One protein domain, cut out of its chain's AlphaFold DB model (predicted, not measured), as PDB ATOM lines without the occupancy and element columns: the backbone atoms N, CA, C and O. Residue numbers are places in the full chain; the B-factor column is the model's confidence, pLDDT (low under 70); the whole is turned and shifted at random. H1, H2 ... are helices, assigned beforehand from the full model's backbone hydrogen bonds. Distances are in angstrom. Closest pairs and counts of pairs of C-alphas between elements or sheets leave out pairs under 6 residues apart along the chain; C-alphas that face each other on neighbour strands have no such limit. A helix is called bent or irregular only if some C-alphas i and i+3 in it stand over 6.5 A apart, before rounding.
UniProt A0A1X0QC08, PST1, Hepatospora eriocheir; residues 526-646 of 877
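Overview. This is residues 526 to 646 of the 877 residues of the protein "PST1" of Hepatospora eriocheir (UniProt A0A1X0QC08). Two long helices, H1 and H4, run side by side in opposite ways as a rod; short H2 and bent H3 pack on its side, toward where H1 ends. The printed part has 121 residues with four named helices, H1 to H4, and no named strand: all helix, loose, radius of gyration of the C-alphas 18.6 A, spans 63 by 24 by 23 A.

Along the chain. H1, residues 526 to 564, begins at C-alpha (195.516, 180.844, 191.265) and measures 56.6 A. H2 is residues 571 to 574. H3, residues 578 to 602, one helix by its hydrogen bonds, is bent, C-alphas 588 and 591 being 9.6 A apart; its arms are H3a, 578 to 588, and H3b, 591 to 602. H4, residues 604 to 645, measures 53.9 A, has a kink of 41 degrees near residue 635 and ends at C-alpha (192.446, 174.850, 186.095).

Arrangement. H1 touches H4 at a shallow tilt of 18 degrees, closest C-alphas Glu 527 and Ala 644, 4.5 A. Residues 546 to 550 alone of H1 touch H3a, about perpendicular at 76 degrees, closest C-alphas Val 547 and Thr 584, 6.9 A. H1 touches H2, closest C-alphas Val 557 and Phe 574, 6.2 A. H3b and H4 form a hairpin. Every O i to N i+4 pair is within hydrogen-bond range in H1 and H3a, 6 of 8 in H3b, 30 of 38 in H4; H2 is too short for one.

Size, cuts and confidence. The farthest C-alphas, Asn 565 and Asp 646, are 64.2 A apart. The printed part has no cut and no long link; pLDDT is under 70 at residues 563 to 574.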
ATOM      1  N   SER A 526     196.049 180.048 192.376       88.19
ATOM      2  CA  SER A 526     195.516 180.844 191.265       88.19
ATOM      3  C   SER A 526     193.990 180.940 191.298       88.19
ATOM      4  O   SER A 526     193.453 182.028 191.136       88.19
ATOM      5  N   GLU A 527     193.277 179.849 191.602       89.12
ATOM      6  CA  GLU A 527     191.818 179.887 191.816       89.12
ATOM      7  C   GLU A 527     191.464 180.811 192.995       89.12
ATOM      8  O   GLU A 527     190.503 181.573 192.941       89.12
ATOM      9  N   THR A 528     192.267 180.799 194.060       88.50
ATOM     10  CA  THR A 528     192.082 181.670 195.230       88.50
ATOM     11  C   THR A 528     192.336 183.145 194.897       88.50
ATOM     12  O   THR A 528     191.632 184.008 195.418       88.50
ATOM     13  N   ILE A 529     193.296 183.442 194.016       90.06
ATOM     14  CA  ILE A 529     193.556 184.794 193.500       90.06
ATOM     15  C   ILE A 529     192.390 185.268 192.620       90.06
ATOM     16  O   ILE A 529     191.875 186.357 192.851       90.06
ATOM     17  N   LEU A 530     191.914 184.443 191.680       91.81
ATOM     18  CA  LEU A 530     190.782 184.791 190.807       91.81
ATOM     19  C   LEU A 530     189.468 184.993 191.576       91.81
ATOM     20  O   LEU A 530     188.712 185.898 191.238       91.81
ATOM     21  N   ASN A 531     189.202 184.200 192.622       90.50
ATOM     22  CA  ASN A 531     188.031 184.419 193.479       90.50
ATOM     23  C   ASN A 531     188.102 185.790 194.170       90.50
ATOM     24  O   ASN A 531     187.167 186.569 194.036       90.50
ATOM     25  N   LYS A 532     189.235 186.136 194.803       91.31
ATOM     26  CA  LYS A 532     189.428 187.467 195.412       91.31
ATOM     27  C   LYS A 532     189.274 188.601 194.400       91.31
ATOM     28  O   LYS A 532     188.634 189.596 194.698       91.31
ATOM     29  N   LEU A 533     189.809 188.426 193.191       93.56
ATOM     30  CA  LEU A 533     189.676 189.392 192.099       93.56
ATOM     31  C   LEU A 533     188.209 189.591 191.676       93.56
ATOM     32  O   LEU A 533     187.802 190.700 191.334       93.56
ATOM     33  N   SER A 534     187.420 188.514 191.699       90.94
ATOM     34  CA  SER A 534     185.977 188.549 191.454       90.94
ATOM     35  C   SER A 534     185.227 189.239 192.592       90.94
ATOM     36  O   SER A 534     184.328 190.032 192.313       90.94
ATOM     37  N   ASP A 535     185.608 188.980 193.847       92.06
ATOM     38  CA  ASP A 535     185.054 189.644 195.030       92.06
ATOM     39  C   ASP A 535     185.332 191.162 194.959       92.06
ATOM     40  O   ASP A 535     184.385 191.946 194.899       92.06
ATOM     41  N   ASP A 536     186.606 191.567 194.818       90.94
ATOM     42  CA  ASP A 536     187.073 192.960 194.682       90.94
ATOM     43  C   ASP A 536     186.347 193.715 193.553       90.94
ATOM     44  O   ASP A 536     185.942 194.873 193.704       90.94
ATOM     45  N   ARG A 537     186.173 193.058 192.398       92.56
ATOM     46  CA  ARG A 537     185.428 193.619 191.267       92.56
ATOM     47  C   ARG A 537     183.949 193.778 191.594       92.56
ATOM     48  O   ARG A 537     183.380 194.830 191.308       92.56
ATOM     49  N   SER A 538     183.332 192.757 192.189       92.31
ATOM     50  CA  SER A 538     181.914 192.795 192.542       92.31
ATOM     51  C   SER A 538     181.612 193.878 193.579       92.31
ATOM     52  O   SER A 538     180.627 194.591 193.418       92.31
ATOM     53  N   ASP A 539     182.493 194.094 194.561       90.75
ATOM     54  CA  ASP A 539     182.346 195.141 195.576       90.75
ATOM     55  C   ASP A 539     182.418 196.548 194.960       90.75
ATOM     56  O   ASP A 539     181.621 197.420 195.323       90.75
ATOM     57  N   ILE A 540     183.303 196.783 193.980       92.19
ATOM     58  CA  ILE A 540     183.349 198.055 193.234       92.19
ATOM     59  C   ILE A 540     182.109 198.225 192.345       92.19
ATOM     60  O   ILE A 540     181.475 199.283 192.390       92.19
ATOM     61  N   ASP A 541     181.722 197.203 191.578       93.12
ATOM     62  CA  ASP A 541     180.566 197.263 190.673       93.12
ATOM     63  C   ASP A 541     179.251 197.482 191.464       93.12
ATOM     64  O   ASP A 541     178.438 198.345 191.112       93.12
ATOM     65  N   VAL A 542     179.078 196.793 192.602       91.81
ATOM     66  CA  VAL A 542     177.962 196.977 193.549       91.81
ATOM     67  C   VAL A 542     178.003 198.357 194.206       91.81
ATOM     68  O   VAL A 542     176.959 198.999 194.336       91.81
ATOM     69  N   THR A 543     179.178 198.862 194.584       90.88
ATOM     70  CA  THR A 543     179.330 200.211 195.156       90.88
ATOM     71  C   THR A 543     178.912 201.296 194.163       90.88
ATOM     72  O   THR A 543     178.119 202.181 194.502       90.88
ATOM     73  N   ILE A 544     179.365 201.200 192.911       93.06
ATOM     74  CA  ILE A 544     178.990 202.123 191.834       93.06
ATOM     75  C   ILE A 544     177.478 202.053 191.569       93.06
ATOM     76  O   ILE A 544     176.826 203.095 191.449       93.06
ATOM     77  N   ALA A 545     176.891 200.851 191.546       91.00
ATOM     78  CA  ALA A 545     175.449 200.662 191.387       91.00
ATOM     79  C   ALA A 545     174.637 201.275 192.546       91.00
ATOM     80  O   ALA A 545     173.665 201.991 192.295       91.00
ATOM     81  N   ARG A 546     175.064 201.064 193.802       90.44
ATOM     82  CA  ARG A 546     174.445 201.646 195.008       90.44
ATOM     83  C   ARG A 546     174.452 203.172 194.963       90.44
ATOM     84  O   ARG A 546     173.392 203.776 195.102       90.44
ATOM     85  N   VAL A 547     175.601 203.804 194.695       91.56
ATOM     86  CA  VAL A 547     175.702 205.276 194.604       91.56
ATOM     87  C   VAL A 547     174.865 205.824 193.444       91.56
ATOM     88  O   VAL A 547     174.167 206.823 193.610       91.56
ATOM     89  N   LYS A 548     174.867 205.158 192.282       90.88
ATOM     90  CA  LYS A 548     174.055 205.552 191.121       90.88
ATOM     91  C   LYS A 548     172.553 205.500 191.425       90.88
ATOM     92  O   LYS A 548     171.840 206.455 191.123       90.88
ATOM     93  N   TYR A 549     172.074 204.419 192.041       89.94
ATOM     94  CA  TYR A 549     170.675 204.284 192.460       89.94
ATOM     95  C   TYR A 549     170.308 205.301 193.550       89.94
ATOM     96  O   TYR A 549     169.247 205.919 193.485       89.94
ATOM     97  N   PHE A 550     171.220 205.537 194.499       90.19
ATOM     98  CA  PHE A 550     171.069 206.527 195.560       90.19
ATOM     99  C   PHE A 550     170.864 207.945 195.014       90.19
ATOM    100  O   PHE A 550     169.882 208.595 195.368       90.19
ATOM    101  N   ILE A 551     171.712 208.386 194.080       89.81
ATOM    102  CA  ILE A 551     171.556 209.671 193.385       89.81
ATOM    103  C   ILE A 551     170.205 209.742 192.657       89.81
ATOM    104  O   ILE A 551     169.461 210.698 192.850       89.81
ATOM    105  N   LEU A 552     169.858 208.724 191.858       88.69
ATOM    106  CA  LEU A 552     168.615 208.704 191.072       88.69
ATOM    107  C   LEU A 552     167.354 208.818 191.944       88.69
ATOM    108  O   LEU A 552     166.401 209.498 191.563       88.69
ATOM    109  N   LYS A 553     167.343 208.162 193.108       86.00
ATOM    110  CA  LYS A 553     166.243 208.238 194.077       86.00
ATOM    111  C   LYS A 553     166.208 209.586 194.790       86.00
ATOM    112  O   LYS A 553     165.140 210.184 194.858       86.00
ATOM    113  N   LEU A 554     167.353 210.119 195.226       85.56
ATOM    114  CA  LEU A 554     167.409 211.458 195.817       85.56
ATOM    115  C   LEU A 554     166.930 212.558 194.865       85.56
ATOM    116  O   LEU A 554     166.244 213.469 195.319       85.56
ATOM    117  N   THR A 555     167.229 212.468 193.566       86.81
ATOM    118  CA  THR A 555     166.691 213.411 192.573       86.81
ATOM    119  C   THR A 555     165.163 213.345 192.530       86.81
ATOM    120  O   THR A 555     164.520 214.379 192.677       86.81
ATOM    121  N   LYS A 556     164.566 212.145 192.456       83.50
ATOM    122  CA  LYS A 556     163.099 211.980 192.493       83.50
ATOM    123  C   LYS A 556     162.469 212.558 193.764       83.50
ATOM    124  O   LYS A 556     161.468 213.260 193.677       83.50
ATOM    125  N   VAL A 557     163.059 212.288 194.930       82.25
ATOM    126  CA  VAL A 557     162.591 212.816 196.225       82.25
ATOM    127  C   VAL A 557     162.681 214.342 196.263       82.25
ATOM    128  O   VAL A 557     161.756 215.005 196.725       82.25
ATOM    129  N   TYR A 558     163.768 214.918 195.745       83.38
ATOM    130  CA  TYR A 558     163.930 216.366 195.644       83.38
ATOM    131  C   TYR A 558     162.897 217.001 194.699       83.38
ATOM    132  O   TYR A 558     162.308 218.029 195.042       83.38
ATOM    133  N   ASP A 559     162.641 216.386 193.543       80.56
ATOM    134  CA  ASP A 559     161.642 216.857 192.580       80.56
ATOM    135  C   ASP A 559     160.224 216.799 193.189       80.56
ATOM    136  O   ASP A 559     159.457 217.756 193.067       80.56
ATOM    137  N   LEU A 560     159.882 215.727 193.918       76.06
ATOM    138  CA  LEU A 560     158.616 215.604 194.655       76.06
ATOM    139  C   LEU A 560     158.486 216.667 195.757       76.06
ATOM    140  O   LEU A 560     157.516 217.426 195.752       76.06
ATOM    141  N   ALA A 561     159.484 216.801 196.636       73.00
ATOM    142  CA  ALA A 561     159.484 217.796 197.712       73.00
ATOM    143  C   ALA A 561     159.388 219.240 197.179       73.00
ATOM    144  O   ALA A 561     158.738 220.091 197.790       73.00
ATOM    145  N   THR A 562     159.994 219.515 196.016       75.19
ATOM    146  CA  THR A 562     159.906 220.816 195.331       75.19
ATOM    147  C   THR A 562     158.489 221.098 194.821       75.19
ATOM    148  O   THR A 562     158.031 222.236 194.903       75.19
ATOM    149  N   ASN A 563     157.778 220.078 194.330       69.12
ATOM    150  CA  ASN A 563     156.416 220.213 193.805       69.12
ATOM    151  C   ASN A 563     155.340 220.272 194.906       69.12
ATOM    152  O   ASN A 563     154.373 221.020 194.772       69.12
ATOM    153  N   HIS A 564     155.497 219.504 195.989       64.94
ATOM    154  CA  HIS A 564     154.490 219.384 197.053       64.94
ATOM    155  C   HIS A 564     154.693 220.353 198.231       64.94
ATOM    156  O   HIS A 564     153.774 220.542 199.028       64.94
ATOM    157  N   ASN A 565     155.837 221.051 198.294       59.97
ATOM    158  CA  ASN A 565     156.122 222.113 199.273       59.97
ATOM    159  C   ASN A 565     156.088 221.614 200.740       59.97
ATOM    160  O   ASN A 565     155.698 222.328 201.670       59.97
ATOM    161  N   GLU A 566     156.471 220.350 200.928       59.19
ATOM    162  CA  GLU A 566     156.379 219.610 202.189       59.19
ATOM    163  C   GLU A 566     157.507 219.977 203.161       59.19
ATOM    164  O   GLU A 566     158.641 220.267 202.773       59.19
ATOM    165  N   LYS A 567     157.189 219.991 204.462       58.16
ATOM    166  CA  LYS A 567     158.089 220.498 205.516       58.16
ATOM    167  C   LYS A 567     158.831 219.434 206.320       58.16
ATOM    168  O   LYS A 567     159.651 219.804 207.156       58.16
ATOM    169  N   LYS A 568     158.547 218.152 206.086       60.03
ATOM    170  CA  LYS A 568     159.287 216.990 206.598       60.03
ATOM    171  C   LYS A 568     159.142 215.850 205.596       60.03
ATOM    172  O   LYS A 568     158.059 215.703 205.040       60.03
ATOM    173  N   LEU A 569     160.205 215.075 205.409       65.25
ATOM    174  CA  LEU A 569     160.160 213.771 204.743       65.25
ATOM    175  C   LEU A 569     160.277 212.663 205.791       65.25
ATOM    176  O   LEU A 569     160.940 212.856 206.814       65.25
ATOM    177  N   GLU A 570     159.705 211.501 205.502       63.44
ATOM    178  CA  GLU A 570     159.876 210.266 206.265       63.44
ATOM    179  C   GLU A 570     160.729 209.245 205.488       63.44
ATOM    180  O   GLU A 570     160.989 209.385 204.292       63.44
ATOM    181  N   ILE A 571     161.216 208.199 206.169       63.00
ATOM    182  CA  ILE A 571     162.107 207.176 205.575       63.00
ATOM    183  C   ILE A 571     161.426 206.431 204.409       63.00
ATOM    184  O   ILE A 571     162.102 206.013 203.466       63.00
ATOM    185  N   SER A 572     160.096 206.308 204.448       63.75
ATOM    186  CA  SER A 572     159.246 205.747 203.387       63.75
ATOM    187  C   SER A 572     159.472 206.393 202.023       63.75
ATOM    188  O   SER A 572     159.536 205.700 201.006       63.75
ATOM    189  N   ASP A 573     159.616 207.715 202.009       67.81
ATOM    190  CA  ASP A 573     159.442 208.546 200.813       67.81
ATOM    191  C   ASP A 573     160.628 208.405 199.853       67.81
ATOM    192  O   ASP A 573     160.540 208.692 198.660       67.81
ATOM    193  N   PHE A 574     161.748 207.907 200.378       68.56
ATOM    194  CA  PHE A 574     162.979 207.673 199.640       68.56
ATOM    195  C   PHE A 574     162.984 206.347 198.860       68.56
ATOM    196  O   PHE A 574     163.889 206.128 198.054       68.56
ATOM    197  N   GLU A 575     161.996 205.466 199.070       70.25
ATOM    198  CA  GLU A 575     161.843 204.180 198.373       70.25
ATOM    199  C   GLU A 575     163.133 203.309 198.343       70.25
ATOM    200  O   GLU A 575     163.457 202.696 197.315       70.25
ATOM    201  N   PHE A 576     163.879 203.258 199.455       71.44
ATOM    202  CA  PHE A 576     164.975 202.303 199.692       71.44
ATOM    203  C   PHE A 576     164.586 201.275 200.763       71.44
ATOM    204  O   PHE A 576     163.701 201.505 201.582       71.44
ATOM    205  N   SER A 577     165.361 200.191 200.854       77.94
ATOM    206  CA  SER A 577     165.571 199.549 202.154       77.94
ATOM    207  C   SER A 577     166.374 200.498 203.054       77.94
ATOM    208  O   SER A 577     167.447 200.957 202.657       77.94
ATOM    209  N   GLU A 578     165.875 200.762 204.263       75.94
ATOM    210  CA  GLU A 578     166.504 201.621 205.281       75.94
ATOM    211  C   GLU A 578     167.995 201.296 205.488       75.94
ATOM    212  O   GLU A 578     168.842 202.189 205.490       75.94
ATOM    213  N   GLN A 579     168.334 200.004 205.546       81.12
ATOM    214  CA  GLN A 579     169.709 199.524 205.679       81.12
ATOM    215  C   GLN A 579     170.605 199.984 204.516       81.12
ATOM    216  O   GLN A 579     171.728 200.424 204.748       81.12
ATOM    217  N   VAL A 580     170.116 199.938 203.271       82.19
ATOM    218  CA  VAL A 580     170.883 200.347 202.077       82.19
ATOM    219  C   VAL A 580     171.092 201.863 202.045       82.19
ATOM    220  O   VAL A 580     172.166 202.325 201.650       82.19
ATOM    221  N   LEU A 581     170.103 202.638 202.505       84.06
ATOM    222  CA  LEU A 581     170.224 204.086 202.678       84.06
ATOM    223  C   LEU A 581     171.290 204.423 203.734       84.06
ATOM    224  O   LEU A 581     172.207 205.196 203.452       84.06
ATOM    225  N   ILE A 582     171.223 203.793 204.913       84.88
ATOM    226  CA  ILE A 582     172.191 203.963 206.009       84.88
ATOM    227  C   ILE A 582     173.608 203.561 205.577       84.88
ATOM    228  O   ILE A 582     174.561 204.287 205.848       84.88
ATOM    229  N   GLU A 583     173.762 202.426 204.898       85.75
ATOM    230  CA  GLU A 583     175.059 201.901 204.461       85.75
ATOM    231  C   GLU A 583     175.696 202.789 203.379       85.75
ATOM    232  O   GLU A 583     176.873 203.133 203.481       85.75
ATOM    233  N   THR A 584     174.906 203.265 202.409       88.81
ATOM    234  CA  THR A 584     175.386 204.194 201.369       88.81
ATOM    235  C   THR A 584     175.737 205.567 201.955       88.81
ATOM    236  O   THR A 584     176.779 206.133 201.623       88.81
ATOM    237  N   MET A 585     174.932 206.090 202.886       88.44
ATOM    238  CA  MET A 585     175.219 207.349 203.587       88.44
ATOM    239  C   MET A 585     176.482 207.251 204.453       88.44
ATOM    240  O   MET A 585     177.330 208.144 204.398       88.44
ATOM    241  N   ARG A 586     176.659 206.148 205.192       90.81
ATOM    242  CA  ARG A 586     177.881 205.852 205.962       90.81
ATOM    243  C   ARG A 586     179.112 205.746 205.059       90.81
ATOM    244  O   ARG A 586     180.177 206.218 205.433       90.81
ATOM    245  N   MET A 587     178.976 205.182 203.862       91.12
ATOM    246  CA  MET A 587     180.074 205.103 202.896       91.12
ATOM    247  C   MET A 587     180.470 206.481 202.329       91.12
ATOM    248  O   MET A 587     181.649 206.742 202.109       91.12
ATOM    249  N   ILE A 588     179.505 207.381 202.106       90.50
ATOM    250  CA  ILE A 588     179.753 208.724 201.545       90.50
ATOM    251  C   ILE A 588     180.287 209.715 202.601       90.50
ATOM    252  O   ILE A 588     181.061 210.616 202.251       90.50
ATOM    253  N   TYR A 589     179.883 209.557 203.872       90.25
ATOM    254  CA  TYR A 589     180.097 210.537 204.951       90.25
ATOM    255  C   TYR A 589     180.777 210.011 206.226       90.25
ATOM    256  O   TYR A 589     181.000 210.787 207.155       90.25
ATOM    257  N   GLY A 590     181.115 208.724 206.306       90.62
ATOM    258  CA  GLY A 590     181.720 208.131 207.499       90.62
ATOM    259  C   GLY A 590     180.782 208.177 208.708       90.62
ATOM    260  O   GLY A 590     179.612 207.805 208.621       90.62
ATOM    261  N   GLU A 591     181.296 208.627 209.852       88.88
ATOM    262  CA  GLU A 591     180.555 208.686 211.121       88.88
ATOM    263  C   GLU A 591     179.506 209.812 211.164       88.88
ATOM    264  O   GLU A 591     178.480 209.676 211.827       88.88
ATOM    265  N   ASP A 592     179.702 210.894 210.401       90.31
ATOM    266  CA  ASP A 592     178.791 212.048 210.360       90.31
ATOM    267  C   ASP A 592     177.469 211.779 209.613       90.31
ATOM    268  O   ASP A 592     176.608 212.659 209.549       90.31
ATOM    269  N   TYR A 593     177.274 210.567 209.076       90.12
ATOM    270  CA  TYR A 593     176.123 210.216 208.238       90.12
ATOM    271  C   TYR A 593     174.766 210.506 208.902       90.12
ATOM    272  O   TYR A 593     173.857 210.979 208.221       90.12
ATOM    273  N   GLN A 594     174.640 210.284 210.218       87.38
ATOM    274  CA  GLN A 594     173.410 210.544 210.981       87.38
ATOM    275  C   GLN A 594     173.039 212.031 210.921       87.38
ATOM    276  O   GLN A 594     171.987 212.384 210.404       87.38
ATOM    277  N   LYS A 595     173.986 212.911 211.273       88.06
ATOM    278  CA  LYS A 595     173.825 214.378 211.306       88.06
ATOM    279  C   LYS A 595     173.476 215.000 209.947       88.06
ATOM    280  O   LYS A 595     173.147 216.187 209.887       88.06
ATOM    281  N   ILE A 596     173.655 214.256 208.856       87.25
ATOM    282  CA  ILE A 596     173.326 214.664 207.484       87.25
ATOM    283  C   ILE A 596     171.976 214.068 207.068       87.25
ATOM    284  O   ILE A 596     171.179 214.779 206.464       87.25
ATOM    285  N   LEU A 597     171.694 212.819 207.452       86.25
ATOM    286  CA  LEU A 597     170.391 212.177 207.287       86.25
ATOM    287  C   LEU A 597     169.290 212.940 208.052       86.25
ATOM    288  O   LEU A 597     168.273 213.288 207.458       86.25
ATOM    289  N   ASP A 598     169.543 213.326 209.306       85.69
ATOM    290  CA  ASP A 598     168.648 214.170 210.113       85.69
ATOM    291  C   ASP A 598     168.301 215.472 209.367       85.69
ATOM    292  O   ASP A 598     167.135 215.831 209.203       85.69
ATOM    293  N   LYS A 599     169.315 216.135 208.794       84.31
ATOM    294  CA  LYS A 599     169.155 217.376 208.014       84.31
ATOM    295  C   LYS A 599     168.440 217.177 206.677       84.31
ATOM    296  O   LYS A 599     167.899 218.144 206.143       84.31
ATOM    297  N   MET A 600     168.419 215.961 206.129       83.31
ATOM    298  CA  MET A 600     167.600 215.629 204.959       83.31
ATOM    299  C   MET A 600     166.116 215.520 205.323       83.31
ATOM    300  O   MET A 600     165.291 215.940 204.516       83.31
ATOM    301  N   PHE A 601     165.772 215.052 206.527       81.44
ATOM    302  CA  PHE A 601     164.389 215.067 207.023       81.44
ATOM    303  C   PHE A 601     163.950 216.466 207.496       81.44
ATOM    304  O   PHE A 601     162.827 216.885 207.219       81.44
ATOM    305  N   GLU A 602     164.831 217.218 208.173       82.44
ATOM    306  CA  GLU A 602     164.550 218.574 208.684       82.44
ATOM    307  C   GLU A 602     164.537 219.669 207.605       82.44
ATOM    308  O   GLU A 602     163.914 220.716 207.785       82.44
ATOM    309  N   SER A 603     165.302 219.513 206.520       82.19
ATOM    310  CA  SER A 603     165.520 220.567 205.513       82.19
ATOM    311  C   SER A 603     165.836 219.993 204.121       82.19
ATOM    312  O   SER A 603     166.880 220.312 203.534       82.19
ATOM    313  N   PRO A 604     164.931 219.175 203.545       80.38
ATOM    314  CA  PRO A 604     165.176 218.410 202.318       80.38
ATOM    315  C   PRO A 604     165.653 219.271 201.145       80.38
ATOM    316  O   PRO A 604     166.684 218.977 200.541       80.38
ATOM    317  N   LEU A 605     164.974 220.392 200.880       80.44
ATOM    318  CA  LEU A 605     165.283 221.297 199.763       80.44
ATOM    319  C   LEU A 605     166.688 221.931 199.845       80.44
ATOM    320  O   LEU A 605     167.242 222.327 198.822       80.44
ATOM    321  N   ALA A 606     167.281 222.023 201.041       82.62
ATOM    322  CA  ALA A 606     168.608 222.610 201.259       82.62
ATOM    323  C   ALA A 606     169.721 221.562 201.455       82.62
ATOM    324  O   ALA A 606     170.895 221.854 201.198       82.62
ATOM    325  N   ALA A 607     169.366 220.362 201.926       85.12
ATOM    326  CA  ALA A 607     170.292 219.262 202.176       85.12
ATOM    327  C   ALA A 607     170.460 218.350 200.951       85.12
ATOM    328  O   ALA A 607     171.591 218.113 200.524       85.12
ATOM    329  N   ILE A 608     169.361 217.886 200.347       86.56
ATOM    330  CA  ILE A 608     169.386 216.856 199.297       86.56
ATOM    331  C   ILE A 608     170.236 217.273 198.078       86.56
ATOM    332  O   ILE A 608     171.063 216.460 197.664       86.56
ATOM    333  N   PRO A 609     170.188 218.518 197.553       88.69
ATOM    334  CA  PRO A 609     171.066 218.930 196.451       88.69
ATOM    335  C   PRO A 609     172.564 218.810 196.763       88.69
ATOM    336  O   PRO A 609     173.346 218.421 195.898       88.69
ATOM    337  N   LYS A 610     172.975 219.087 198.009       88.25
ATOM    338  CA  LYS A 610     174.377 218.966 198.453       88.25
ATOM    339  C   LYS A 610     174.794 217.504 198.615       88.25
ATOM    340  O   LYS A 610     175.951 217.157 198.376       88.25
ATOM    341  N   VAL A 611     173.846 216.645 198.993       90.44
ATOM    342  CA  VAL A 611     174.048 215.194 199.087       90.44
ATOM    343  C   VAL A 611     174.146 214.562 197.699       90.44
ATOM    344  O   VAL A 611     175.047 213.762 197.464       90.44
ATOM    345  N   ILE A 612     173.322 215.001 196.743       90.69
ATOM    346  CA  ILE A 612     173.440 214.650 195.321       90.69
ATOM    347  C   ILE A 612     174.800 215.102 194.763       90.69
ATOM    348  O   ILE A 612     175.497 214.305 194.136       90.69
ATOM    349  N   GLU A 613     175.234 216.339 195.031       90.88
ATOM    350  CA  GLU A 613     176.529 216.859 194.564       90.88
ATOM    351  C   GLU A 613     177.722 216.048 195.111       90.88
ATOM    352  O   GLU A 613     178.629 215.680 194.358       90.88
ATOM    353  N   ARG A 614     177.722 215.714 196.412       92.06
ATOM    354  CA  ARG A 614     178.755 214.838 196.994       92.06
ATOM    355  C   ARG A 614     178.646 213.409 196.458       92.06
ATOM    356  O   ARG A 614     179.685 212.816 196.181       92.06
ATOM    357  N   GLY A 615     177.437 212.891 196.254       92.12
ATOM    358  CA  GLY A 615     177.184 211.594 195.627       92.12
ATOM    359  C   GLY A 615     177.800 211.501 194.231       92.12
ATOM    360  O   GLY A 615     178.548 210.566 193.963       92.12
ATOM    361  N   TYR A 616     177.591 212.503 193.371       93.75
ATOM    362  CA  TYR A 616     178.226 212.570 192.048       93.75
ATOM    363  C   TYR A 616     179.758 212.642 192.121       93.75
ATOM    364  O   TYR A 616     180.437 212.028 191.296       93.75
ATOM    365  N   LYS A 617     180.320 213.346 193.113       93.56
ATOM    366  CA  LYS A 617     181.775 213.365 193.347       93.56
ATOM    367  C   LYS A 617     182.296 211.979 193.739       93.56
ATOM    368  O   LYS A 617     183.252 211.520 193.127       93.56
ATOM    369  N   VAL A 618     181.626 211.285 194.664       93.56
ATOM    370  CA  VAL A 618     181.954 209.895 195.042       93.56
ATOM    371  C   VAL A 618     181.796 208.936 193.856       93.56
ATOM    372  O   VAL A 618     182.642 208.074 193.648       93.56
ATOM    373  N   PHE A 619     180.774 209.119 193.016       94.38
ATOM    374  CA  PHE A 619     180.600 208.351 191.782       94.38
ATOM    375  C   PHE A 619     181.762 208.574 190.792       94.38
ATOM    376  O   PHE A 619     182.326 207.596 190.312       94.38
ATOM    377  N   LYS A 620     182.195 209.824 190.539       93.19
ATOM    378  CA  LYS A 620     183.379 210.122 189.693       93.19
ATOM    379  C   LYS A 620     184.663 209.534 190.305       93.19
ATOM    380  O   LYS A 620     185.490 209.010 189.565       93.19
ATOM    381  N   GLU A 621     184.802 209.568 191.636       93.31
ATOM    382  CA  GLU A 621     185.914 208.968 192.396       93.31
ATOM    383  C   GLU A 621     185.962 207.426 192.203       93.31
ATOM    384  O   GLU A 621     186.980 206.902 191.746       93.31
ATOM    385  N   PHE A 622     184.862 206.691 192.424       93.06
ATOM    386  CA  PHE A 622     184.823 205.230 192.208       93.06
ATOM    387  C   PHE A 622     184.912 204.819 190.726       93.06
ATOM    388  O   PHE A 622     185.619 203.867 190.404       93.06
ATOM    389  N   SER A 623     184.270 205.540 189.799       93.44
ATOM    390  CA  SER A 623     184.371 205.264 188.353       93.44
ATOM    391  C   SER A 623     185.739 205.618 187.749       93.44
ATOM    392  O   SER A 623     186.058 205.194 186.636       93.44
ATOM    393  N   ALA A 624     186.575 206.391 188.449       92.94
ATOM    394  CA  ALA A 624     187.997 206.495 188.130       92.94
ATOM    395  C   ALA A 624     188.753 205.247 188.615       92.94
ATOM    396  O   ALA A 624     189.427 204.608 187.810       92.94
ATOM    397  N   LYS A 625     188.552 204.840 189.878       92.19
ATOM    398  CA  LYS A 625     189.208 203.658 190.466       92.19
ATOM    399  C   LYS A 625     188.880 202.352 189.726       92.19
ATOM    400  O   LYS A 625     189.764 201.528 189.535       92.19
ATOM    401  N   GLN A 626     187.646 202.183 189.248       94.00
ATOM    402  CA  GLN A 626     187.240 201.030 188.431       94.00
ATOM    403  C   GLN A 626     188.047 200.932 187.124       94.00
ATOM    404  O   GLN A 626     188.471 199.842 186.755       94.00
ATOM    405  N   ARG A 627     188.297 202.064 186.444       91.56
ATOM    406  CA  ARG A 627     189.091 202.110 185.201       91.56
ATOM    407  C   ARG A 627     190.578 201.881 185.459       91.56
ATOM    408  O   ARG A 627     191.207 201.154 184.705       91.56
ATOM    409  N   GLU A 628     191.114 202.454 186.535       91.88
ATOM    410  CA  GLU A 628     192.491 202.211 186.991       91.88
ATOM    411  C   GLU A 628     192.718 200.720 187.310       91.88
ATOM    412  O   GLU A 628     193.687 200.116 186.861       91.88
ATOM    413  N   ASN A 629     191.774 200.092 188.016       92.00
ATOM    414  CA  ASN A 629     191.842 198.671 188.350       92.00
ATOM    415  C   ASN A 629     191.605 197.744 187.144       92.00
ATOM    416  O   ASN A 629     191.989 196.580 187.210       92.00
ATOM    417  N   GLN A 630     190.974 198.210 186.058       91.50
ATOM    418  CA  GLN A 630     190.562 197.358 184.936       91.50
ATOM    419  C   GLN A 630     191.750 196.681 184.232       91.50
ATOM    420  O   GLN A 630     191.649 195.516 183.847       91.50
ATOM    421  N   GLU A 631     192.876 197.383 184.096       90.38
ATOM    422  CA  GLU A 631     194.113 196.836 183.525       90.38
ATOM    423  C   GLU A 631     194.717 195.755 184.433       90.38
ATOM    424  O   GLU A 631     194.995 194.644 183.984       90.38
ATOM    425  N   TYR A 632     194.818 196.035 185.737       91.31
ATOM    426  CA  TYR A 632     195.279 195.070 186.737       91.31
ATOM    427  C   TYR A 632     194.382 193.823 186.798       91.31
ATOM    428  O   TYR A 632     194.878 192.696 186.785       91.31
ATOM    429  N   TRP A 633     193.058 194.001 186.800       93.69
ATOM    430  CA  TRP A 633     192.089 192.906 186.767       93.69
ATOM    431  C   TRP A 633     192.244 192.038 185.517       93.69
ATOM    432  O   TRP A 633     192.208 190.810 185.616       93.69
ATOM    433  N   ARG A 634     192.455 192.653 184.349       91.31
ATOM    434  CA  ARG A 634     192.738 191.936 183.103       91.31
ATOM    435  C   ARG A 634     194.036 191.129 183.217       91.31
ATOM    436  O   ARG A 634     193.989 189.913 183.057       91.31
ATOM    437  N   TYR A 635     195.143 191.771 183.597       91.38
ATOM    438  CA  TYR A 635     196.454 191.131 183.745       91.38
ATOM    439  C   TYR A 635     196.438 189.942 184.721       91.38
ATOM    440  O   TYR A 635     196.950 188.866 184.402       91.38
ATOM    441  N   VAL A 636     195.821 190.095 185.900       91.75
ATOM    442  CA  VAL A 636     195.709 189.005 186.885       91.75
ATOM    443  C   VAL A 636     194.817 187.881 186.358       91.75
ATOM    444  O   VAL A 636     195.152 186.712 186.550       91.75
ATOM    445  N   THR A 637     193.724 188.207 185.657       91.50
ATOM    446  CA  THR A 637     192.856 187.200 185.028       91.50
ATOM    447  C   THR A 637     193.635 186.386 183.997       91.50
ATOM    448  O   THR A 637     193.729 185.172 184.140       91.50
ATOM    449  N   GLU A 638     194.258 187.040 183.014       88.81
ATOM    450  CA  GLU A 638     195.056 186.401 181.958       88.81
ATOM    451  C   GLU A 638     196.194 185.543 182.552       88.81
ATOM    452  O   GLU A 638     196.353 184.375 182.198       88.81
ATOM    453  N   THR A 639     196.916 186.074 183.545       87.62
ATOM    454  CA  THR A 639     198.055 185.400 184.196       87.62
ATOM    455  C   THR A 639     197.663 184.149 184.989       87.62
ATOM    456  O   THR A 639     198.476 183.219 185.089       87.62
ATOM    457  N   HIS A 640     196.459 184.113 185.576       89.44
ATOM    458  CA  HIS A 640     196.018 183.043 186.479       89.44
ATOM    459  C   HIS A 640     194.915 182.130 185.929       89.44
ATOM    460  O   HIS A 640     194.731 181.060 186.505       89.44
ATOM    461  N   TYR A 641     194.226 182.480 184.836       89.69
ATOM    462  CA  TYR A 641     193.090 181.720 184.287       89.69
ATOM    463  C   TYR A 641     193.418 180.236 184.088       89.69
ATOM    464  O   TYR A 641     192.903 179.384 184.811       89.69
ATOM    465  N   TYR A 642     194.353 179.917 183.189       87.94
ATOM    466  CA  TYR A 642     194.775 178.532 182.949       87.94
ATOM    467  C   TYR A 642     195.406 177.901 184.200       87.94
ATOM    468  O   TYR A 642     195.104 176.763 184.547       87.94
ATOM    469  N   LYS A 643     196.206 178.661 184.960       88.69
ATOM    470  CA  LYS A 643     196.844 178.181 186.200       88.69
ATOM    471  C   LYS A 643     195.839 177.818 187.304       88.69
ATOM    472  O   LYS A 643     196.209 177.078 188.208       88.69
ATOM    473  N   ALA A 644     194.595 178.302 187.254       87.81
ATOM    474  CA  ALA A 644     193.529 177.918 188.181       87.81
ATOM    475  C   ALA A 644     192.879 176.568 187.827       87.81
ATOM    476  O   ALA A 644     192.449 175.858 188.733       87.81
ATOM    477  N   TYR A 645     192.865 176.185 186.545       86.50
ATOM    478  CA  TYR A 645     192.446 174.850 186.095       86.50
ATOM    479  C   TYR A 645     193.552 173.788 186.254       86.50
ATOM    480  O   TYR A 645     193.278 172.593 186.148       86.50
ATOM    481  N   ASP A 646     194.792 174.198 186.541       86.81
ATOM    482  CA  ASP A 646     195.933 173.308 186.783       86.81
ATOM    483  C   ASP A 646     195.838 172.645 188.174       86.81
ATOM    484  O   ASP A 646     196.462 173.093 189.139       86.81
TER     485      ASP A 646